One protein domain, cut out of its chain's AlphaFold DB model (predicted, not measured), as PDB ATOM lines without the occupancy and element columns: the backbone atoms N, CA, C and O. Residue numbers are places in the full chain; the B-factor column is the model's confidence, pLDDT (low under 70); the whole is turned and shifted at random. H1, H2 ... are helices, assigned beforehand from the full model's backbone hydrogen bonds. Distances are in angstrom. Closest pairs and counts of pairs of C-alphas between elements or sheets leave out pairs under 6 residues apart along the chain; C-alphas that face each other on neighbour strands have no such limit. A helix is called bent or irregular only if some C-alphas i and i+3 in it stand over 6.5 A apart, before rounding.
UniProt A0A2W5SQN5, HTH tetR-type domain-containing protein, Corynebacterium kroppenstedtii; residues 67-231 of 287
ATOM      1  N   VAL A  67      30.264 -52.719 -28.437       75.75
ATOM      2  CA  VAL A  67      29.474 -52.636 -29.667       75.75
ATOM      3  C   VAL A  67      30.195 -53.421 -30.771       75.75
ATOM      4  O   VAL A  67      31.327 -53.084 -31.122       75.75
ATOM      5  N   VAL A  68      29.562 -54.491 -31.267       77.69
ATOM      6  CA  VAL A  68      30.122 -55.364 -32.319       77.69
ATOM      7  C   VAL A  68      30.029 -54.679 -33.679       77.69
ATOM      8  O   VAL A  68      31.042 -54.529 -34.360       77.69
ATOM      9  N   ASP A  69      28.835 -54.211 -34.036       83.88
ATOM     10  CA  ASP A  69      28.589 -53.489 -35.281       83.88
ATOM     11  C   ASP A  69      28.767 -51.994 -35.051       83.88
ATOM     12  O   ASP A  69      28.008 -51.380 -34.300       83.88
ATOM     13  N   ILE A  70      29.791 -51.417 -35.681       86.62
ATOM     14  CA  ILE A  70      30.110 -49.993 -35.557       86.62
ATOM     15  C   ILE A  70      28.953 -49.196 -36.164       86.62
ATOM     16  O   ILE A  70      28.712 -49.319 -37.366       86.62
ATOM     17  N   PRO A  71      28.229 -48.384 -35.383       87.06
ATOM     18  CA  PRO A  71      27.062 -47.694 -35.905       87.06
ATOM     19  C   PRO A  71      27.458 -46.579 -36.872       87.06
ATOM     20  O   PRO A  71      28.554 -46.023 -36.793       87.06
ATOM     21  N   ASP A  72      26.545 -46.259 -37.788       89.69
ATOM     22  CA  ASP A  72      26.836 -45.416 -38.953       89.69
ATOM     23  C   ASP A  72      27.415 -44.045 -38.603       89.69
ATOM     24  O   ASP A  72      28.241 -43.525 -39.347       89.69
ATOM     25  N   GLU A  73      26.993 -43.445 -37.492       88.75
ATOM     26  CA  GLU A  73      27.485 -42.128 -37.084       88.75
ATOM     27  C   GLU A  73      28.964 -42.182 -36.687       88.75
ATOM     28  O   GLU A  73      29.743 -41.357 -37.150       88.75
ATOM     29  N   GLU A  74      29.385 -43.197 -35.936       90.56
ATOM     30  CA  GLU A  74      30.790 -43.384 -35.570       90.56
ATOM     31  C   GLU A  74      31.634 -43.847 -36.761       90.56
ATOM     32  O   GLU A  74      32.792 -43.446 -36.870       90.56
ATOM     33  N   ARG A  75      31.065 -44.627 -37.698       94.31
ATOM     34  CA  ARG A  75      31.740 -44.915 -38.978       94.31
ATOM     35  C   ARG A  75      32.006 -43.621 -39.747       94.31
ATOM     36  O   ARG A  75      33.132 -43.395 -40.174       94.31
ATOM     37  N   LYS A  76      30.993 -42.761 -39.906       94.62
ATOM     38  CA  LYS A  76      31.127 -41.473 -40.608       94.62
ATOM     39  C   LYS A  76      32.115 -40.546 -39.912       94.62
ATOM     40  O   LYS A  76      32.928 -39.932 -40.591       94.62
ATOM     41  N   GLU A  77      32.048 -40.443 -38.586       94.50
ATOM     42  CA  GLU A  77      32.968 -39.619 -37.797       94.50
ATOM     43  C   GLU A  77      34.415 -40.088 -37.973       94.50
ATOM     44  O   GLU A  77      35.297 -39.269 -38.219       94.50
ATOM     45  N   PHE A  78      34.653 -41.403 -37.938       96.81
ATOM     46  CA  PHE A  78      35.976 -41.970 -38.174       96.81
ATOM     47  C   PHE A  78      36.476 -41.729 -39.607       96.81
ATOM     48  O   PHE A  78      37.606 -41.284 -39.787       96.81
ATOM     49  N   LEU A  79      35.641 -41.965 -40.626       96.44
ATOM     50  CA  LEU A  79      36.010 -41.738 -42.032       96.44
ATOM     51  C   LEU A  79      36.240 -40.256 -42.363       96.44
ATOM     52  O   LEU A  79      36.953 -39.950 -43.311       96.44
ATOM     53  N   ALA A  80      35.643 -39.343 -41.596       95.44
ATOM     54  CA  ALA A  80      35.829 -37.901 -41.735       95.44
ATOM     55  C   ALA A  80      36.964 -37.340 -40.856       95.44
ATOM     56  O   ALA A  80      37.189 -36.126 -40.860       95.44
ATOM     57  N   ALA A  81      37.649 -38.183 -40.076       94.62
ATOM     58  CA  ALA A  81      38.728 -37.751 -39.200       94.62
ATOM     59  C   ALA A  81      39.926 -37.214 -39.997       94.62
ATOM     60  O   ALA A  81      40.159 -37.601 -41.140       94.62
ATOM     61  N   ASP A  82      40.722 -36.344 -39.368       93.75
ATOM     62  CA  ASP A  82      41.959 -35.840 -39.971       93.75
ATOM     63  C   ASP A  82      42.898 -37.012 -40.339       93.75
ATOM     64  O   ASP A  82      43.327 -37.752 -39.441       93.75
ATOM     65  N   PRO A  83      43.278 -37.164 -41.626       91.94
ATOM     66  CA  PRO A  83      44.195 -38.200 -42.097       91.94
ATOM     67  C   PRO A  83      45.529 -38.264 -41.352       91.94
ATOM     68  O   PRO A  83      46.136 -39.334 -41.224       91.94
ATOM     69  N   GLN A  84      46.002 -37.136 -40.819       89.56
ATOM     70  CA  GLN A  84      47.243 -37.074 -40.045       89.56
ATOM     71  C   GLN A  84      47.104 -37.688 -38.646       89.56
ATOM     72  O   GLN A  84      48.100 -38.115 -38.061       89.56
ATOM     73  N   HIS A  85      45.879 -37.796 -38.131       90.94
ATOM     74  CA  HIS A  85      45.575 -38.224 -36.766       90.94
ATOM     75  C   HIS A  85      44.721 -39.502 -36.698       90.94
ATOM     76  O   HIS A  85      44.091 -39.767 -35.672       90.94
ATOM     77  N   VAL A  86      44.756 -40.346 -37.739       92.62
ATOM     78  CA  VAL A  86      44.000 -41.614 -37.808       92.62
ATOM     79  C   VAL A  86      44.204 -42.523 -36.590       92.62
ATOM     80  O   VAL A  86      43.245 -43.104 -36.095       92.62
ATOM     81  N   THR A  87      45.420 -42.612 -36.041       92.31
ATOM     82  CA  THR A  87      45.702 -43.418 -34.840       92.31
ATOM     83  C   THR A  87      44.878 -42.945 -33.646       92.31
ATOM     84  O   THR A  87      44.301 -43.749 -32.917       92.31
ATOM     85  N   VAL A  88      44.794 -41.626 -33.461       92.75
ATOM     86  CA  VAL A  88      44.029 -41.010 -32.376       92.75
ATOM     87  C   VAL A  88      42.535 -41.241 -32.595       92.75
ATOM     88  O   VAL A  88      41.851 -41.669 -31.669       92.75
ATOM     89  N   ALA A  89      42.056 -41.045 -33.827       94.38
ATOM     90  CA  ALA A  89      40.669 -41.310 -34.200       94.38
ATOM     91  C   ALA A  89      40.280 -42.781 -33.979       94.38
ATOM     92  O   ALA A  89      39.198 -43.067 -33.472       94.38
ATOM     93  N   LEU A  90      41.178 -43.723 -34.286       95.00
ATOM     94  CA  LEU A  90      40.931 -45.151 -34.093       95.00
ATOM     95  C   LEU A  90      40.888 -45.528 -32.608       95.00
ATOM     96  O   LEU A  90      40.029 -46.306 -32.196       95.00
ATOM     97  N   VAL A  91      41.771 -44.960 -31.782       92.88
ATOM     98  CA  VAL A  91      41.712 -45.131 -30.320       92.88
ATOM     99  C   VAL A  91      40.393 -44.597 -29.767       92.88
ATOM    100  O   VAL A  91      39.751 -45.281 -28.967       92.88
ATOM    101  N   ASP A  92      39.964 -43.414 -30.212       91.19
ATOM    102  CA  ASP A  92      38.693 -42.822 -29.798       91.19
ATOM    103  C   ASP A  92      37.504 -43.698 -30.211       91.19
ATOM    104  O   ASP A  92      36.666 -44.019 -29.366       91.19
ATOM    105  N   LEU A  93      37.488 -44.196 -31.450       91.69
ATOM    106  CA  LEU A  93      36.477 -45.134 -31.936       91.69
ATOM    107  C   LEU A  93      36.425 -46.414 -31.086       91.69
ATOM    108  O   LEU A  93      35.346 -46.854 -30.671       91.69
ATOM    109  N   ILE A  94      37.579 -47.024 -30.795       89.69
ATOM    110  CA  ILE A  94      37.656 -48.243 -29.976       89.69
ATOM    111  C   ILE A  94      37.146 -47.964 -28.560       89.69
ATOM    112  O   ILE A  94      36.393 -48.774 -28.018       89.69
ATOM    113  N   LEU A  95      37.510 -46.835 -27.947       85.62
ATOM    114  CA  LEU A  95      37.044 -46.465 -26.609       85.62
ATOM    115  C   LEU A  95      35.533 -46.226 -26.579       85.62
ATOM    116  O   LEU A  95      34.841 -46.785 -25.723       85.62
ATOM    117  N   GLN A  96      35.012 -45.456 -27.533       83.31
ATOM    118  CA  GLN A  96      33.586 -45.159 -27.652       83.31
ATOM    119  C   GLN A  96      32.752 -46.424 -27.858       83.31
ATOM    120  O   GLN A  96      31.666 -46.536 -27.295       83.31
ATOM    121  N   THR A  97      33.253 -47.392 -28.630       81.94
ATOM    122  CA  THR A  97      32.544 -48.650 -28.912       81.94
ATOM    123  C   THR A  97      32.752 -49.716 -27.830       81.94
ATOM    124  O   THR A  97      31.847 -50.513 -27.599       81.94
ATOM    125  N   SER A  98      33.878 -49.716 -27.106       77.12
ATOM    126  CA  SER A  98      34.137 -50.640 -25.983       77.12
ATOM    127  C   SER A  98      33.414 -50.234 -24.700       77.12
ATOM    128  O   SER A  98      32.952 -51.091 -23.954       77.12
ATOM    129  N   PHE A  99      33.311 -48.931 -24.432       69.25
ATOM    130  CA  PHE A  99      32.713 -48.385 -23.208       69.25
ATOM    131  C   PHE A  99      31.400 -47.645 -23.481       69.25
ATOM    132  O   PHE A  99      30.959 -46.818 -22.672       69.25
ATOM    133  N   ALA A 100      30.781 -47.942 -24.628       64.25
ATOM    134  CA  ALA A 100      29.588 -47.281 -25.123       64.25
ATOM    135  C   ALA A 100      28.529 -47.164 -24.022       64.25
ATOM    136  O   ALA A 100      28.068 -48.147 -23.438       64.25
ATOM    137  N   SER A 101      28.130 -45.926 -23.747       64.38
ATOM    138  CA  SER A 101      27.026 -45.603 -22.843       64.38
ATOM    139  C   SER A 101      25.896 -44.918 -23.586       64.38
ATOM    140  O   SER A 101      25.323 -43.924 -23.147       64.38
ATOM    141  N   ARG A 102      25.594 -45.459 -24.770       64.56
ATOM    142  CA  ARG A 102      24.680 -44.829 -25.711       64.56
ATOM    143  C   ARG A 102      23.302 -44.673 -25.117       64.56
ATOM    144  O   ARG A 102      22.665 -45.621 -24.663       64.56
ATOM    145  N   GLY A 103      22.846 -43.432 -25.166       66.88
ATOM    146  CA  GLY A 103      21.511 -43.070 -24.761       66.88
ATOM    147  C   GLY A 103      21.245 -43.123 -23.258       66.88
ATOM    148  O   GLY A 103      20.078 -42.953 -22.892       66.88
ATOM    149  N   ARG A 104      22.282 -43.346 -22.439       79.94
ATOM    150  CA  ARG A 104      22.287 -43.194 -20.978       79.94
ATOM    151  C   ARG A 104      22.561 -41.727 -20.621       79.94
ATOM    152  O   ARG A 104      22.993 -40.959 -21.477       79.94
ATOM    153  N   SER A 105      22.321 -41.332 -19.371       82.81
ATOM    154  CA  SER A 105      22.776 -40.021 -18.890       82.81
ATOM    155  C   SER A 105      24.297 -40.008 -18.710       82.81
ATOM    156  O   SER A 105      24.913 -41.044 -18.428       82.81
ATOM    157  N   ASP A 106      24.910 -38.832 -18.835       82.25
ATOM    158  CA  ASP A 106      26.354 -38.661 -18.622       82.25
ATOM    159  C   ASP A 106      26.771 -39.052 -17.199       82.25
ATOM    160  O   ASP A 106      27.807 -39.689 -17.005       82.25
ATOM    161  N   GLU A 107      25.927 -38.734 -16.215       86.88
ATOM    162  CA  GLU A 107      26.122 -39.081 -14.807       86.88
ATOM    163  C   GLU A 107      26.151 -40.597 -14.592       86.88
ATOM    164  O   GLU A 107      27.101 -41.124 -14.014       86.88
ATOM    165  N   PHE A 108      25.166 -41.324 -15.126       87.69
ATOM    166  CA  PHE A 108      25.117 -42.780 -14.996       87.69
ATOM    167  C   PHE A 108      26.296 -43.450 -15.715       87.69
ATOM    168  O   PHE A 108      26.917 -44.383 -15.208       87.69
ATOM    169  N   SER A 109      26.673 -42.913 -16.875       84.31
ATOM    170  CA  SER A 109      27.851 -43.358 -17.623       84.31
ATOM    171  C   SER A 109      29.148 -43.128 -16.839       84.31
ATOM    172  O   SER A 109      30.066 -43.950 -16.888       84.31
ATOM    173  N   ALA A 110      29.247 -42.013 -16.109       84.50
ATOM    174  CA  ALA A 110      30.374 -41.715 -15.230       84.50
ATOM    175  C   ALA A 110      30.418 -42.636 -14.009       84.50
ATOM    176  O   ALA A 110      31.495 -43.132 -13.671       84.50
ATOM    177  N   LEU A 111      29.261 -42.920 -13.410       88.69
ATOM    178  CA  LEU A 111      29.123 -43.861 -12.306       88.69
ATOM    179  C   LEU A 111      29.598 -45.261 -12.707       88.69
ATOM    180  O   LEU A 111      30.482 -45.815 -12.054       88.69
ATOM    181  N   LEU A 112      29.080 -45.809 -13.811       89.44
ATOM    182  CA  LEU A 112      29.493 -47.128 -14.296       89.44
ATOM    183  C   LEU A 112      30.990 -47.177 -14.610       89.44
ATOM    184  O   LEU A 112      31.649 -48.150 -14.252       89.44
ATOM    185  N   ARG A 113      31.556 -46.128 -15.223       88.00
ATOM    186  CA  ARG A 113      33.010 -46.039 -15.445       88.00
ATOM    187  C   ARG A 113      33.795 -46.080 -14.136       88.00
ATOM    188  O   ARG A 113      34.775 -46.813 -14.066       88.00
ATOM    189  N   SER A 114      33.364 -45.336 -13.114       88.44
ATOM    190  CA  SER A 114      33.999 -45.356 -11.788       88.44
ATOM    191  C   SER A 114      33.987 -46.760 -11.192       88.44
ATOM    192  O   SER A 114      35.044 -47.300 -10.881       88.44
ATOM    193  N   ARG A 115      32.811 -47.396 -11.133       91.56
ATOM    194  CA  ARG A 115      32.676 -48.740 -10.563       91.56
ATOM    195  C   ARG A 115      33.490 -49.771 -11.338       91.56
ATOM    196  O   ARG A 115      34.234 -50.539 -10.747       91.56
ATOM    197  N   ARG A 116      33.414 -49.763 -12.672       89.81
ATOM    198  CA  ARG A 116      34.175 -50.691 -13.526       89.81
ATOM    199  C   ARG A 116      35.680 -50.514 -13.366       89.81
ATOM    200  O   ARG A 116      36.391 -51.512 -13.384       89.81
ATOM    201  N   LYS A 117      36.171 -49.285 -13.167       88.31
ATOM    202  CA  LYS A 117      37.585 -49.037 -12.861       88.31
ATOM    203  C   LYS A 117      38.024 -49.809 -11.619       88.31
ATOM    204  O   LYS A 117      39.032 -50.507 -11.672       88.31
ATOM    205  N   GLU A 118      37.268 -49.685 -10.532       90.81
ATOM    206  CA  GLU A 118      37.545 -50.350  -9.255       90.81
ATOM    207  C   GLU A 118      37.439 -51.873  -9.390       90.81
ATOM    208  O   GLU A 118      38.366 -52.594  -9.031       90.81
ATOM    209  N   ILE A 119      36.381 -52.365 -10.039       91.25
ATOM    210  CA  ILE A 119      36.183 -53.799 -10.285       91.25
ATOM    211  C   ILE A 119      37.348 -54.396 -11.080       91.25
ATOM    212  O   ILE A 119      37.862 -55.449 -10.710       91.25
ATOM    213  N   ILE A 120      37.778 -53.736 -12.160       89.25
ATOM    214  CA  ILE A 120      38.892 -54.196 -13.000       89.25
ATOM    215  C   ILE A 120      40.226 -54.093 -12.252       89.25
ATOM    216  O   ILE A 120      41.084 -54.956 -12.427       89.25
ATOM    217  N   ARG A 121      40.428 -53.051 -11.434       88.81
ATOM    218  CA  ARG A 121      41.624 -52.914 -10.588       88.81
ATOM    219  C   ARG A 121      41.765 -54.121  -9.663       88.81
ATOM    220  O   ARG A 121      42.849 -54.695  -9.589       88.81
ATOM    221  N   ASP A 122      40.670 -54.505  -9.015       89.81
ATOM    222  CA  ASP A 122      40.663 -55.564  -8.006       89.81
ATOM    223  C   ASP A 122      40.571 -56.962  -8.649       89.81
ATOM    224  O   ASP A 122      41.012 -57.948  -8.065       89.81
ATOM    225  N   ASN A 123      40.081 -57.047  -9.895       88.19
ATOM    226  CA  ASN A 123      39.924 -58.290 -10.657       88.19
ATOM    227  C   ASN A 123      40.446 -58.143 -12.108       88.19
ATOM    228  O   ASN A 123      39.656 -58.160 -13.057       88.19
ATOM    229  N   PRO A 124      41.769 -58.037 -12.346       81.75
ATOM    230  CA  PRO A 124      42.313 -57.718 -13.675       81.75
ATOM    231  C   PRO A 124      41.930 -58.709 -14.783       81.75
ATOM    232  O   PRO A 124      41.775 -58.323 -15.942       81.75
ATOM    233  N   ASN A 125      41.740 -59.983 -14.430       81.00
ATOM    234  CA  ASN A 125      41.363 -61.036 -15.377       81.00
ATOM    235  C   ASN A 125      39.941 -60.855 -15.925       81.00
ATOM    236  O   ASN A 125      39.672 -61.252 -17.055       81.00
ATOM    237  N   VAL A 126      39.055 -60.195 -15.170       80.62
ATOM    238  CA  VAL A 126      37.668 -59.931 -15.581       80.62
ATOM    239  C   VAL A 126      37.623 -59.000 -16.790       80.62
ATOM    240  O   VAL A 126      36.718 -59.105 -17.607       80.62
ATOM    241  N   ALA A 127      38.632 -58.144 -16.977       72.12
ATOM    242  CA  ALA A 127      38.722 -57.274 -18.145       72.12
ATOM    243  C   ALA A 127      39.223 -57.986 -19.412       72.12
ATOM    244  O   ALA A 127      39.157 -57.412 -20.497       72.12
ATOM    245  N   ALA A 128      39.734 -59.220 -19.323       69.75
ATOM    246  CA  ALA A 128      40.277 -59.901 -20.496       69.75
ATOM    247  C   ALA A 128      39.223 -60.119 -21.604       69.75
ATOM    248  O   ALA A 128      39.536 -59.763 -22.739       69.75
ATOM    249  N   PRO A 129      37.984 -60.572 -21.317       64.50
ATOM    250  CA  PRO A 129      36.906 -60.630 -22.310       64.50
ATOM    251  C   PRO A 129      36.464 -59.263 -22.851       64.50
ATOM    252  O   PRO A 129      36.006 -59.191 -23.982       64.50
ATOM    253  N   LEU A 130      36.631 -58.174 -22.090       61.78
ATOM    254  CA  LEU A 130      36.294 -56.813 -22.543       61.78
ATOM    255  C   LEU A 130      37.225 -56.329 -23.664       61.78
ATOM    256  O   LEU A 130      36.801 -55.602 -24.562       61.78
ATOM    257  N   PHE A 131      38.499 -56.723 -23.598       62.03
ATOM    258  CA  PHE A 131      39.492 -56.443 -24.641       62.03
ATOM    259  C   PHE A 131      39.611 -57.566 -25.669       62.03
ATOM    260  O   PHE A 131      40.238 -57.370 -26.707       62.03
ATOM    261  N   GLY A 132      39.044 -58.737 -25.378       59.19
ATOM    262  CA  GLY A 132      38.887 -59.804 -26.346       59.19
ATOM    263  C   GLY A 132      37.969 -59.304 -27.445       59.19
ATOM    264  O   GLY A 132      36.773 -59.117 -27.237       59.19
ATOM    265  N   LEU A 133      38.528 -59.052 -28.620       59.44
ATOM    266  CA  LEU A 133      37.701 -58.841 -29.790       59.44
ATOM    267  C   LEU A 133      36.930 -60.124 -30.014       59.44
ATOM    268  O   LEU A 133      37.521 -61.192 -30.186       59.44
ATOM    269  N   THR A 134      35.609 -60.017 -30.080       68.00
ATOM    270  CA  THR A 134      34.922 -60.971 -30.932       68.00
ATOM    271  C   THR A 134      35.567 -60.846 -32.311       68.00
ATOM    272  O   THR A 134      35.826 -59.733 -32.778       68.00
ATOM    273  N   ILE A 135      35.880 -61.981 -32.938       75.44
ATOM    274  CA  ILE A 135      36.496 -62.025 -34.274       75.44
ATOM    275  C   ILE A 135      35.750 -61.070 -35.222       75.44
ATOM    276  O   ILE A 135      36.361 -60.263 -35.914       75.44
ATOM    277  N   GLN A 136      34.420 -61.050 -35.124       78.75
ATOM    278  CA  GLN A 136      33.543 -60.143 -35.858       78.75
ATOM    279  C   GLN A 136      33.833 -58.648 -35.627       78.75
ATOM    280  O   GLN A 136      33.963 -57.900 -36.589       78.75
ATOM    281  N   ARG A 137      33.982 -58.186 -34.376       83.50
ATOM    282  CA  ARG A 137      34.277 -56.768 -34.096       83.50
ATOM    283  C   ARG A 137      35.639 -56.359 -34.650       83.50
ATOM    284  O   ARG A 137      35.786 -55.243 -35.140       83.50
ATOM    285  N   PHE A 138      36.631 -57.246 -34.560       85.12
ATOM    286  CA  PHE A 138      37.935 -57.005 -35.171       85.12
ATOM    287  C   PHE A 138      37.800 -56.801 -36.679       85.12
ATOM    288  O   PHE A 138      38.258 -55.776 -37.175       85.12
ATOM    289  N   HIS A 139      37.106 -57.706 -37.376       85.38
ATOM    290  CA  HIS A 139      36.865 -57.574 -38.814       85.38
ATOM    291  C   HIS A 139      36.168 -56.257 -39.168       85.38
ATOM    292  O   HIS A 139      36.681 -55.523 -40.006       85.38
ATOM    293  N   ASN A 140      35.094 -55.894 -38.459       89.69
ATOM    294  CA  ASN A 140      34.367 -54.643 -38.697       89.69
ATOM    295  C   ASN A 140      35.262 -53.393 -38.568       89.69
ATOM    296  O   ASN A 140      35.117 -52.439 -39.333       89.69
ATOM    297  N   ILE A 141      36.181 -53.375 -37.592       91.81
ATOM    298  CA  ILE A 141      37.130 -52.265 -37.416       91.81
ATOM    299  C   ILE A 141      38.178 -52.274 -38.530       91.81
ATOM    300  O   ILE A 141      38.446 -51.222 -39.103       91.81
ATOM    301  N   VAL A 142      38.753 -53.434 -38.864       92.06
ATOM    302  CA  VAL A 142      39.772 -53.539 -39.919       92.06
ATOM    303  C   VAL A 142      39.208 -53.106 -41.273       92.06
ATOM    304  O   VAL A 142      39.866 -52.350 -41.979       92.06
ATOM    305  N   GLU A 143      37.988 -53.520 -41.618       91.38
ATOM    306  CA  GLU A 143      37.320 -53.096 -42.853       91.38
ATOM    307  C   GLU A 143      37.106 -51.580 -42.899       91.38
ATOM    308  O   GLU A 143      37.360 -50.950 -43.922       91.38
ATOM    309  N   LEU A 144      36.696 -50.975 -41.782       94.44
ATOM    310  CA  LEU A 144      36.532 -49.524 -41.683       94.44
ATOM    311  C   LEU A 144      37.873 -48.775 -41.814       94.44
ATOM    312  O   LEU A 144      37.936 -47.717 -42.439       94.44
ATOM    313  N   VAL A 145      38.952 -49.309 -41.238       94.69
ATOM    314  CA  VAL A 145      40.300 -48.734 -41.370       94.69
ATOM    315  C   VAL A 145      40.829 -48.900 -42.800       94.69
ATOM    316  O   VAL A 145      41.479 -47.997 -43.320       94.69
ATOM    317  N   ASP A 146      40.532 -50.013 -43.471       93.06
ATOM    318  CA  ASP A 146      40.899 -50.199 -44.878       93.06
ATOM    319  C   ASP A 146      40.126 -49.241 -45.795       93.06
ATOM    320  O   ASP A 146      40.722 -48.595 -46.658       93.06
ATOM    321  N   GLU A 147      38.824 -49.064 -45.551       93.94
ATOM    322  CA  GLU A 147      37.989 -48.051 -46.206       93.94
ATOM    323  C   GLU A 147      38.599 -46.648 -46.051       93.94
ATOM    324  O   GLU A 147      38.745 -45.925 -47.038       93.94
ATOM    325  N   PHE A 148      39.060 -46.296 -44.849       95.56
ATOM    326  CA  PHE A 148      39.769 -45.041 -44.604       95.56
ATOM    327  C   PHE A 148      41.041 -44.900 -45.455       95.56
ATOM    328  O   PHE A 148      41.242 -43.876 -46.105       95.56
ATOM    329  N   PHE A 149      41.890 -45.929 -45.520       93.00
ATOM    330  CA  PHE A 149      43.105 -45.900 -46.346       93.00
ATOM    331  C   PHE A 149      42.832 -45.933 -47.857       93.00
ATOM    332  O   PHE A 149      43.705 -45.566 -48.647       93.00
ATOM    333  N   ASN A 150      41.650 -46.380 -48.283       91.31
ATOM    334  CA  ASN A 150      41.197 -46.263 -49.669       91.31
ATOM    335  C   ASN A 150      40.781 -44.825 -50.011       91.31
ATOM    336  O   ASN A 150      41.030 -44.374 -51.128       91.31
ATOM    337  N   LEU A 151      40.204 -44.093 -49.052       94.19
ATOM    338  CA  LEU A 151      39.900 -42.664 -49.189       94.19
ATOM    339  C   LEU A 151      41.151 -41.776 -49.076       94.19
ATOM    340  O   LEU A 151      41.198 -40.718 -49.701       94.19
ATOM    341  N   HIS A 152      42.162 -42.229 -48.329       93.44
ATOM    342  CA  HIS A 152      43.402 -41.500 -48.036       93.44
ATOM    343  C   HIS A 152      44.660 -42.283 -48.450       93.44
ATOM    344  O   HIS A 152      45.477 -42.659 -47.597       93.44
ATOM    345  N   PRO A 153      44.853 -42.568 -49.754       91.31
ATOM    346  CA  PRO A 153      45.978 -43.371 -50.231       91.31
ATOM    347  C   PRO A 153      47.346 -42.748 -49.913       91.31
ATOM    348  O   PRO A 153      48.324 -43.474 -49.764       91.31
ATOM    349  N   GLU A 154      47.427 -41.424 -49.753       90.88
ATOM    350  CA  GLU A 154      48.634 -40.685 -49.363       90.88
ATOM    351  C   GLU A 154      49.126 -40.991 -47.943       90.88
ATOM    352  O   GLU A 154      50.255 -40.646 -47.589       90.88
ATOM    353  N   ARG A 155      48.283 -41.606 -47.104       88.62
ATOM    354  CA  ARG A 155      48.639 -42.002 -45.736       88.62
ATOM    355  C   ARG A 155      49.185 -43.419 -45.645       88.62
ATOM    356  O   ARG A 155      49.678 -43.784 -44.580       88.62
ATOM    357  N   ARG A 156      49.117 -44.192 -46.732       87.50
ATOM    358  CA  ARG A 156      49.635 -45.556 -46.756       87.50
ATOM    359  C   ARG A 156      51.158 -45.551 -46.671       87.50
ATOM    360  O   ARG A 156      51.836 -44.885 -47.450       87.50
ATOM    361  N   SER A 157      51.683 -46.315 -45.726       84.69
ATOM    362  CA  SER A 157      53.112 -46.513 -45.482       84.69
ATOM    363  C   SER A 157      53.573 -47.911 -45.892       84.69
ATOM    364  O   SER A 157      54.769 -48.115 -46.110       84.69
ATOM    365  N   LEU A 158      52.649 -48.873 -46.007       80.75
ATOM    366  CA  LEU A 158      52.948 -50.250 -46.397       80.75
ATOM    367  C   LEU A 158      52.458 -50.559 -47.825       80.75
ATOM    368  O   LEU A 158      51.515 -49.928 -48.316       80.75
ATOM    369  N   PRO A 159      53.075 -51.539 -48.515       73.50
ATOM    370  CA  PRO A 159      52.556 -52.048 -49.781       73.50
ATOM    371  C   PRO A 159      51.118 -52.563 -49.635       73.50
ATOM    372  O   PRO A 159      50.731 -53.055 -48.579       73.50
ATOM    373  N   GLN A 160      50.329 -52.508 -50.713       67.94
ATOM    374  CA  GLN A 160      48.985 -53.100 -50.748       67.94
ATOM    375  C   GLN A 160      49.066 -54.631 -50.851       67.94
ATOM    376  O   GLN A 160      48.783 -55.227 -51.888       67.94
ATOM    377  N   THR A 161      49.500 -55.271 -49.772       65.75
ATOM    378  CA  THR A 161      49.392 -56.710 -49.547       65.75
ATOM    379  C   THR A 161      48.021 -56.985 -48.937       65.75
ATOM    380  O   THR A 161      47.690 -56.504 -47.852       65.75
ATOM    381  N   ALA A 162      47.184 -57.716 -49.672       64.19
ATOM    382  CA  ALA A 162      45.863 -58.115 -49.205       64.19
ATOM    383  C   ALA A 162      45.977 -59.409 -48.391       64.19
ATOM    384  O   ALA A 162      46.429 -60.434 -48.909       64.19
ATOM    385  N   PHE A 163      45.542 -59.382 -47.133       63.94
ATOM    386  CA  PHE A 163      45.307 -60.601 -46.363       63.94
ATOM    387  C   PHE A 163      43.931 -61.176 -46.713       63.94
ATOM    388  O   PHE A 163      42.987 -60.405 -46.887       63.94
ATOM    389  N   PRO A 164      43.771 -62.510 -46.808       58.22
ATOM    390  CA  PRO A 164      42.469 -63.106 -47.074       58.22
ATOM    391  C   PRO A 164      41.481 -62.743 -45.956       58.22
ATOM    392  O   PRO A 164      41.661 -63.128 -44.801       58.22
ATOM    393  N   SER A 165      40.441 -61.991 -46.306       57.72
ATOM    394  CA  SER A 165      39.242 -61.776 -45.495       57.72
ATOM    395  C   SER A 165      38.380 -63.042 -45.516       57.72
ATOM    396  O   SER A 165      38.364 -63.793 -46.493       57.72
ATOM    397  N   THR A 166      37.669 -63.312 -44.421       50.97
ATOM    398  CA  THR A 166      36.824 -64.511 -44.280       50.97
ATOM    399  C   THR A 166      35.525 -64.442 -45.084       50.97
ATOM    400  O   THR A 166      34.837 -65.451 -45.203       50.97
ATOM    401  N   GLU A 167      35.194 -63.288 -45.665       49.19
ATOM    402  CA  GLU A 167      33.977 -63.070 -46.446       49.19
ATOM    403  C   GLU A 167      34.294 -62.228 -47.694       49.19
ATOM    404  O   GLU A 167      35.219 -61.425 -47.670       49.19
ATOM    405  N   ASN A 168      33.538 -62.472 -48.775       46.84
ATOM    406  CA  ASN A 168      33.678 -62.117 -50.208       46.84
ATOM    407  C   ASN A 168      34.118 -60.692 -50.640       46.84
ATOM    408  O   ASN A 168      34.008 -60.347 -51.819       46.84
ATOM    409  N   THR A 169      34.613 -59.854 -49.748       49.69
ATOM    410  CA  THR A 169      35.265 -58.578 -50.044       49.69
ATOM    411  C   THR A 169      36.730 -58.842 -50.390       49.69
ATOM    412  O   THR A 169      37.349 -59.724 -49.801       49.69
ATOM    413  N   GLY A 170      37.304 -58.111 -51.352       55.97
ATOM    414  CA  GLY A 170      38.750 -58.149 -51.594       55.97
ATOM    415  C   GLY A 170      39.511 -58.028 -50.271       55.97
ATOM    416  O   GLY A 170      39.090 -57.275 -49.397       55.97
ATOM    417  N   GLY A 171      40.555 -58.838 -50.094       68.88
ATOM    418  CA  GLY A 171      41.281 -58.933 -48.829       68.88
ATOM    419  C   GLY A 171      41.671 -57.570 -48.245       68.88
ATOM    420  O   GLY A 171      41.956 -56.632 -48.985       68.88
ATOM    421  N   VAL A 172      41.688 -57.464 -46.918       80.12
ATOM    422  CA  VAL A 172      42.024 -56.223 -46.198       80.12
ATOM    423  C   VAL A 172      43.524 -55.940 -46.269       80.12
ATOM    424  O   VAL A 172      44.331 -56.875 -46.293       80.12
ATOM    425  N   SER A 173      43.922 -54.663 -46.289       86.75
ATOM    426  CA  SER A 173      45.346 -54.323 -46.323       86.75
ATOM    427  C   SER A 173      46.068 -54.656 -45.016       86.75
ATOM    428  O   SER A 173      45.536 -54.503 -43.913       86.75
ATOM    429  N   GLU A 174      47.331 -55.066 -45.145       85.50
ATOM    430  CA  GLU A 174      48.236 -55.300 -44.016       85.50
ATOM    431  C   GLU A 174      48.356 -54.098 -43.073       85.50
ATOM    432  O   GLU A 174      48.433 -54.255 -41.853       85.50
ATOM    433  N   GLU A 175      48.302 -52.890 -43.627       88.50
ATOM    434  CA  GLU A 175      48.352 -51.652 -42.859       88.50
ATOM    435  C   GLU A 175      47.127 -51.465 -41.961       88.50
ATOM    436  O   GLU A 175      47.275 -51.129 -40.785       88.50
ATOM    437  N   ALA A 176      45.927 -51.759 -42.472       91.44
ATOM    438  CA  ALA A 176      44.695 -51.679 -41.694       91.44
ATOM    439  C   ALA A 176      44.681 -52.686 -40.536       91.44
ATOM    440  O   ALA A 176      44.324 -52.336 -39.406       91.44
ATOM    441  N   VAL A 177      45.128 -53.918 -40.798       89.81
ATOM    442  CA  VAL A 177      45.284 -54.965 -39.776       89.81
ATOM    443  C   VAL A 177      46.267 -54.512 -38.694       89.81
ATOM    444  O   VAL A 177      45.935 -54.526 -37.508       89.81
ATOM    445  N   THR A 178      47.450 -54.049 -39.101       90.06
ATOM    446  CA  THR A 178      48.527 -53.644 -38.188       90.06
ATOM    447  C   THR A 178      48.105 -52.477 -37.300       90.06
ATOM    448  O   THR A 178      48.237 -52.549 -36.076       90.06
ATOM    449  N   LEU A 179      47.555 -51.412 -37.892       91.69
ATOM    450  CA  LEU A 179      47.103 -50.242 -37.141       91.69
ATOM    451  C   LEU A 179      45.991 -50.610 -36.149       91.69
ATOM    452  O   LEU A 179      46.009 -50.151 -35.006       91.69
ATOM    453  N   THR A 180      45.058 -51.474 -36.558       92.38
ATOM    454  CA  THR A 180      43.969 -51.943 -35.692       92.38
ATOM    455  C   THR A 180      44.500 -52.695 -34.475       92.38
ATOM    456  O   THR A 180      44.117 -52.364 -33.350       92.38
ATOM    457  N   MET A 181      45.415 -53.648 -34.676       89.94
ATOM    458  CA  MET A 181      46.010 -54.416 -33.576       89.94
ATOM    459  C   MET A 181      46.780 -53.512 -32.605       89.94
ATOM    460  O   MET A 181      46.553 -53.573 -31.397       89.94
ATOM    461  N   LEU A 182      47.613 -52.599 -33.122       91.12
ATOM    462  CA  LEU A 182      48.369 -51.655 -32.291       91.12
ATOM    463  C   LEU A 182      47.453 -50.767 -31.439       91.12
ATOM    464  O   LEU A 182      47.681 -50.610 -30.238       91.12
ATOM    465  N   CYS A 183      46.396 -50.203 -32.031       92.38
ATOM    466  CA  CYS A 183      45.437 -49.376 -31.298       92.38
ATOM    467  C   CYS A 183      44.667 -50.173 -30.237       92.38
ATOM    468  O   CYS A 183      44.387 -49.652 -29.157       92.38
ATOM    469  N   GLN A 184      44.346 -51.438 -30.499       88.50
ATOM    470  CA  GLN A 184      43.659 -52.297 -29.532       88.50
ATOM    471  C   GLN A 184      44.541 -52.646 -28.338       88.50
ATOM    472  O   GLN A 184      44.094 -52.519 -27.194       88.50
ATOM    473  N   ASP A 185      45.801 -53.010 -28.579       89.00
ATOM    474  CA  ASP A 185      46.754 -53.266 -27.502       89.00
ATOM    475  C   ASP A 185      47.037 -51.994 -26.694       89.00
ATOM    476  O   ASP A 185      47.084 -52.043 -25.460       89.00
ATOM    477  N   ALA A 186      47.121 -50.835 -27.353       90.88
ATOM    478  CA  ALA A 186      47.230 -49.546 -26.676       90.88
ATOM    479  C   ALA A 186      46.019 -49.276 -25.764       90.88
ATOM    480  O   ALA A 186      46.185 -48.872 -24.610       90.88
ATOM    481  N   VAL A 187      44.794 -49.558 -26.226       89.19
ATOM    482  CA  VAL A 187      43.577 -49.416 -25.409       89.19
ATOM    483  C   VAL A 187      43.571 -50.381 -24.225       89.19
ATOM    484  O   VAL A 187      43.264 -49.970 -23.100       89.19
ATOM    485  N   ARG A 188      43.948 -51.644 -24.444       87.44
ATOM    486  CA  ARG A 188      44.055 -52.665 -23.394       87.44
ATOM    487  C   ARG A 188      45.054 -52.247 -22.314       87.44
ATOM    488  O   ARG A 188      44.700 -52.180 -21.135       87.44
ATOM    489  N   ILE A 189      46.288 -51.930 -22.705       88.88
ATOM    490  CA  ILE A 189      47.356 -51.513 -21.784       88.88
ATOM    491  C   ILE A 189      46.977 -50.208 -21.082       88.88
ATOM    492  O   ILE A 189      47.129 -50.090 -19.864       88.88
ATOM    493  N   GLY A 190      46.446 -49.241 -21.830       89.75
ATOM    494  CA  GLY A 190      45.995 -47.960 -21.303       89.75
ATOM    495  C   GLY A 190      44.904 -48.110 -20.253       89.75
ATOM    496  O   GLY A 190      44.985 -47.485 -19.198       89.75
ATOM    497  N   THR A 191      43.937 -49.002 -20.469       87.44
ATOM    498  CA  THR A 191      42.877 -49.253 -19.486       87.44
ATOM    499  C   THR A 191      43.435 -49.876 -18.205       87.44
ATOM    500  O   THR A 191      43.102 -49.424 -17.112       87.44
ATOM    501  N   LEU A 192      44.342 -50.856 -18.310       87.44
ATOM    502  CA  LEU A 192      45.007 -51.458 -17.143       87.44
ATOM    503  C   LEU A 192      45.893 -50.460 -16.380       87.44
ATOM    504  O   LEU A 192      46.047 -50.560 -15.165       87.44
ATOM    505  N   ARG A 193      46.493 -49.486 -17.070       88.75
ATOM    506  CA  ARG A 193      47.217 -48.382 -16.423       88.75
ATOM    507  C   ARG A 193      46.271 -47.419 -15.734       88.75
ATOM    508  O   ARG A 193      46.535 -47.005 -14.609       88.75
ATOM    509  N   TRP A 194      45.178 -47.077 -16.404       89.00
ATOM    510  CA  TRP A 194      44.154 -46.196 -15.873       89.00
ATOM    511  C   TRP A 194      43.570 -46.745 -14.571       89.00
ATOM    512  O   TRP A 194      43.455 -45.991 -13.608       89.00
ATOM    513  N   THR A 195      43.299 -48.051 -14.478       88.25
ATOM    514  CA  THR A 195      42.756 -48.663 -13.250       88.25
ATOM    515  C   THR A 195      43.697 -48.591 -12.049       88.25
ATOM    516  O   THR A 195      43.232 -48.577 -10.914       88.25
ATOM    517  N   ARG A 196      45.007 -48.468 -12.284       87.25
ATOM    518  CA  ARG A 196      46.029 -48.290 -11.239       87.25
ATOM    519  C   ARG A 196      46.232 -46.832 -10.822       87.25
ATOM    520  O   ARG A 196      46.993 -46.577  -9.893       87.25
ATOM    521  N   GLN A 197      45.609 -45.870 -11.505       85.62
ATOM    522  CA  GLN A 197      45.730 -44.462 -11.132       85.62
ATOM    523  C   GLN A 197      44.921 -44.130  -9.870       85.62
ATOM    524  O   GLN A 197      43.856 -44.725  -9.673       85.62
ATOM    525  N   PRO A 198      45.364 -43.131  -9.074       79.69
ATOM    526  CA  PRO A 198      44.706 -42.731  -7.831       79.69
ATOM    527  C   PRO A 198      43.222 -42.399  -8.002       79.69
ATOM    528  O   PRO A 198      42.764 -42.050  -9.101       79.69
ATOM    529  N   ASP A 199      42.477 -42.464  -6.905       66.00
ATOM    530  CA  ASP A 199      41.056 -42.121  -6.873       66.00
ATOM    531  C   ASP A 199      40.819 -40.674  -7.349       66.00
ATOM    532  O   ASP A 199      41.650 -39.786  -7.160       66.00
ATOM    533  N   GLY A 200      39.707 -40.443  -8.058       65.44
ATOM    534  CA  GLY A 200      39.398 -39.155  -8.706       65.44
ATOM    535  C   GLY A 200      39.853 -39.033 -10.168       65.44
ATOM    536  O   GLY A 200      39.443 -38.112 -10.869       65.44
ATOM    537  N   THR A 201      40.612 -40.001 -10.694       70.56
ATOM    538  CA  THR A 201      41.033 -40.046 -12.114       70.56
ATOM    539  C   THR A 201      40.052 -40.792 -13.034       70.56
ATOM    540  O   THR A 201      40.419 -41.262 -14.108       70.56
ATOM    541  N   ASN A 202      38.778 -40.899 -12.651       70.19
ATOM    542  CA  ASN A 202      37.795 -41.787 -13.301       70.19
ATOM    543  C   ASN A 202      37.190 -41.195 -14.598       70.19
ATOM    544  O   ASN A 202      36.266 -41.752 -15.201       70.19
ATOM    545  N   GLY A 203      37.695 -40.036 -15.026       77.12
ATOM    546  CA  GLY A 203      37.230 -39.321 -16.207       77.12
ATOM    547  C   GLY A 203      37.627 -40.002 -17.518       77.12
ATOM    548  O   GLY A 203      38.743 -40.496 -17.662       77.12
ATOM    549  N   HIS A 204      36.728 -39.942 -18.505       80.44
ATOM    550  CA  HIS A 204      36.951 -40.453 -19.863       80.44
ATOM    551  C   HIS A 204      38.245 -39.913 -20.492       80.44
ATOM    552  O   HIS A 204      39.016 -40.669 -21.074       80.44
ATOM    553  N   ARG A 205      38.527 -38.616 -20.299       84.56
ATOM    554  CA  ARG A 205      39.771 -37.978 -20.758       84.56
ATOM    555  C   ARG A 205      41.009 -38.713 -20.246       84.56
ATOM    556  O   ARG A 205      41.910 -38.992 -21.017       84.56
ATOM    557  N   ARG A 206      41.034 -39.085 -18.964       87.69
ATOM    558  CA  ARG A 206      42.214 -39.712 -18.367       87.69
ATOM    559  C   ARG A 206      42.424 -41.142 -18.850       87.69
ATOM    560  O   ARG A 206      43.567 -41.545 -19.038       87.69
ATOM    561  N   LEU A 207      41.340 -41.889 -19.072       88.06
ATOM    562  CA  LEU A 207      41.396 -43.193 -19.733       88.06
ATOM    563  C   LEU A 207      41.996 -43.053 -21.138       88.06
ATOM    564  O   LEU A 207      42.972 -43.729 -21.451       88.06
ATOM    565  N   ARG A 208      41.474 -42.116 -21.934       89.94
ATOM    566  CA  ARG A 208      41.982 -41.801 -23.274       89.94
ATOM    567  C   ARG A 208      43.474 -41.464 -23.264       89.94
ATOM    568  O   ARG A 208      44.226 -42.044 -24.041       89.94
ATOM    569  N   ASP A 209      43.913 -40.597 -22.351       89.94
ATOM    570  CA  ASP A 209      45.327 -40.227 -22.208       89.94
ATOM    571  C   ASP A 209      46.203 -41.447 -21.877       89.94
ATOM    572  O   ASP A 209      47.312 -41.573 -22.389       89.94
ATOM    573  N   CYS A 210      45.710 -42.387 -21.060       90.44
ATOM    574  CA  CYS A 210      46.439 -43.627 -20.769       90.44
ATOM    575  C   CYS A 210      46.560 -44.538 -21.993       90.44
ATOM    576  O   CYS A 210      47.590 -45.193 -22.145       90.44
ATOM    577  N   CYS A 211      45.527 -44.605 -22.834       91.38
ATOM    578  CA  CYS A 211      45.540 -45.385 -24.072       91.38
ATOM    579  C   CYS A 211      46.508 -44.786 -25.095       91.38
ATOM    580  O   CYS A 211      47.338 -45.506 -25.636       91.38
ATOM    581  N   LEU A 212      46.480 -43.468 -25.300       91.38
ATOM    582  CA  LEU A 212      47.434 -42.795 -26.189       91.38
ATOM    583  C   LEU A 212      48.871 -42.882 -25.654       91.38
ATOM    584  O   LEU A 212      49.793 -43.212 -26.392       91.38
ATOM    585  N   GLY A 213      49.058 -42.700 -24.347       89.25
ATOM    586  CA  GLY A 213      50.354 -42.876 -23.692       89.25
ATOM    587  C   GLY A 213      50.859 -44.325 -23.668       89.25
ATOM    588  O   GLY A 213      52.011 -44.553 -23.316       89.25
ATOM    589  N   ALA A 214      50.044 -45.326 -24.020       89.75
ATOM    590  CA  ALA A 214      50.518 -46.705 -24.141       89.75
ATOM    591  C   ALA A 214      51.401 -46.906 -25.383       89.75
ATOM    592  O   ALA A 214      52.281 -47.763 -25.356       89.75
ATOM    593  N   PHE A 215      51.247 -46.077 -26.423       88.00
ATOM    594  CA  PHE A 215      52.105 -46.141 -27.607       88.00
ATOM    595  C   PHE A 215      53.569 -45.848 -27.285       88.00
ATOM    596  O   PHE A 215      54.444 -46.500 -27.844       88.00
ATOM    597  N   THR A 216      53.858 -44.940 -26.340       83.12
ATOM    598  CA  THR A 216      55.247 -44.666 -25.930       83.12
ATOM    599  C   THR A 216      55.929 -45.909 -25.369       83.12
ATOM    600  O   THR A 216      57.128 -46.058 -25.524       83.12
ATOM    601  N   LEU A 217      55.176 -46.851 -24.797       79.00
ATOM    602  CA  LEU A 217      55.741 -48.114 -24.322       79.00
ATOM    603  C   LEU A 217      56.128 -49.042 -25.449       79.00
ATOM    604  O   LEU A 217      57.116 -49.751 -25.317       79.00
ATOM    605  N   PHE A 218      55.349 -49.072 -26.530       79.56
ATOM    606  CA  PHE A 218      55.738 -49.841 -27.705       79.56
ATOM    607  C   PHE A 218      57.071 -49.316 -28.233       79.56
ATOM    608  O   PHE A 218      57.971 -50.103 -28.493       79.56
ATOM    609  N   TYR A 219      57.235 -47.995 -28.269       77.75
ATOM    610  CA  TYR A 219      58.493 -47.340 -28.622       77.75
ATOM    611  C   TYR A 219      59.637 -47.666 -27.650       77.75
ATOM    612  O   TYR A 219      60.689 -48.126 -28.092       77.75
ATOM    613  N   ASP A 220      59.415 -47.532 -26.340       80.88
ATOM    614  CA  ASP A 220      60.413 -47.837 -25.307       80.88
ATOM    615  C   ASP A 220      60.861 -49.308 -25.357       80.88
ATOM    616  O   ASP A 220      62.050 -49.605 -25.252       80.88
ATOM    617  N   VAL A 221      59.919 -50.241 -25.543       82.06
ATOM    618  CA  VAL A 221      60.192 -51.687 -25.629       82.06
ATOM    619  C   VAL A 221      60.922 -52.044 -26.925       82.06
ATOM    620  O   VAL A 221      61.799 -52.904 -26.907       82.06
ATOM    621  N   LEU A 222      60.581 -51.392 -28.040       80.81
ATOM    622  CA  LEU A 222      61.235 -51.602 -29.335       80.81
ATOM    623  C   LEU A 222      62.574 -50.852 -29.462       80.81
ATOM    624  O   LEU A 222      63.335 -51.130 -30.385       80.81
ATOM    625  N   GLY A 223      62.879 -49.920 -28.551       73.62
ATOM    626  CA  GLY A 223      64.112 -49.126 -28.555       73.62
ATOM    627  C   GLY A 223      64.156 -48.019 -29.617       73.62
ATOM    628  O   GLY A 223      65.245 -47.586 -29.992       73.62
ATOM    629  N   ALA A 224      63.002 -47.557 -30.111       65.62
ATOM    630  CA  ALA A 224      62.896 -46.481 -31.102       65.62
ATOM    631  C   ALA A 224      62.194 -45.256 -30.489       65.62
ATOM    632  O   ALA A 224      61.210 -45.443 -29.781       65.62
ATOM    633  N   PRO A 225      62.643 -44.009 -30.731       58.94
ATOM    634  CA  PRO A 225      61.990 -42.828 -30.164       58.94
ATOM    635  C   PRO A 225      60.568 -42.637 -30.735       58.94
ATOM    636  O   PRO A 225      60.352 -42.906 -31.922       58.94
ATOM    637  N   PRO A 226      59.595 -42.158 -29.932       57.38
ATOM    638  CA  PRO A 226      58.247 -41.890 -30.421       57.38
ATOM    639  C   PRO A 226      58.259 -40.751 -31.459       57.38
ATOM    640  O   PRO A 226      59.011 -39.787 -31.296       57.38
ATOM    641  N   PRO A 227      57.418 -40.810 -32.507       59.94
ATOM    642  CA  PRO A 227      57.259 -39.706 -33.447       59.94
ATOM    643  C   PRO A 227      56.706 -38.458 -32.741       59.94
ATOM    644  O   PRO A 227      55.906 -38.556 -31.806       59.94
ATOM    645  N   GLU A 228      57.101 -37.274 -33.221       56.38
ATOM    646  CA  GLU A 228      56.805 -35.970 -32.599       56.38
ATOM    647  C   GLU A 228      55.304 -35.724 -32.346       56.38
ATOM    648  O   GLU A 228      54.941 -35.047 -31.384       56.38
ATOM    649  N   CYS A 229      54.413 -36.333 -33.137       49.69
ATOM    650  CA  CYS A 229      52.961 -36.199 -32.983       49.69
ATOM    651  C   CYS A 229      52.395 -36.807 -31.682       49.69
ATOM    652  O   CYS A 229      51.304 -36.418 -31.265       49.69
ATOM    653  N   LEU A 230      53.115 -37.724 -31.022       52.03
ATOM    654  CA  LEU A 230      52.670 -38.393 -29.788       52.03
ATOM    655  C   LEU A 230      53.249 -37.766 -28.507       52.03
ATOM    656  O   LEU A 230      52.763 -38.045 -27.408       52.03
ATOM    657  N   ALA A 231      54.246 -36.884 -28.631       55.44
ATOM    658  CA  ALA A 231      54.964 -36.288 -27.502       55.44
ATOM    659  C   ALA A 231      54.111 -35.325 -26.648       55.44
ATOM    660  O   ALA A 231      54.468 -35.018 -25.515       55.44
TER     661      ALA A 231
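Overview. This is residues 67 to 231 of the 287 residues of the protein "HTH tetR-type domain-containing protein" of Corynebacterium kroppenstedtii (UniProt A0A2W5SQN5). One long helix, H6, runs lengthwise through the domain as its spine, and H2, H5 and H7 pack on it crosswise, with H3 set across its last end. H1 covers H2 and H5, and past H7 the printed part runs through H8 and folds back to the short H9. The printed part has 165 residues, with nine named helices, H1 to H9 in chain order, and no named strand: all helix. It is compact, with a radius of gyration of the C-alphas of 16.4 A and spans of 46, 39 and 28 A.

Arrangement. The hub is H6, residues 174 to 195, touching five helices. Its residues 186 to 194 touch H7, residues 204 to 212, at a steep tilt of 53 degrees; the closest C-alphas, Gly 190 and Cys 211, are 3.8 A apart. Its residues 179 to 187 touch H2, residues 83 to 98, at 55 degrees, also steep, closest at C-alphas Val 91 and Cys 183, 5.7 A. Its residues 175 to 180 touch H5, residues 135 to 151, closest at C-alphas Asp 146 and Ala 176, 5.2 A. Its residues 192 to 195 touch residues 117 to 121 of H3, residues 106 to 122, about perpendicular at 83 degrees, closest at C-alphas Arg 121 and Thr 195, 5.1 A. H4, residues 124 to 131, only just touches H6, with 3 pairs of C-alphas within 8 A, closest at Phe 131 and Arg 188, 6.1 A. H1, residues 72 to 79, forms a helical hairpin with H2, closest at C-alphas Phe 78 and Ala 89, 6.2 A. H8, residues 215 to 222, is close to but not clearly touching H6, and H9, residues 228 to 231, is near H2. H1 and H6 are apart. Every O i to N i+4 pair is within hydrogen-bond range in H1, H3, H5, H6, H7 and H8; H2 has 10 of 12, H4 has 1 of 4 with 4 of 5 O i to N i+3 pairs, and H9 is too short for such a pair.

Along the chain. H6 measures 31.9 A, from C-alpha 174 at (48.236, -55.300, -44.016) to C-alpha 195 at (42.756, -48.663, -13.250). H5 measures 24.7 A, H3 24.6 A and H2 22.7 A. H2 has a kink of 30 degrees near residue 90 and is irregular, with C-alphas 84 and 87 8.3 A apart; H4 is only just irregular, with C-alphas 126 and 129 6.8 A apart. H1 begins at C-alpha 72, (26.836, -45.416, -38.953).

Size, cuts and confidence. The C-alphas farthest apart, Asn 168 and Asp 199, are 48.3 A apart. The printed part has no cut. The link from H5 to H6 is long, 22 residues. Confidence is under 70 for 34 residues, among them 160 to 171 and 224 to 231.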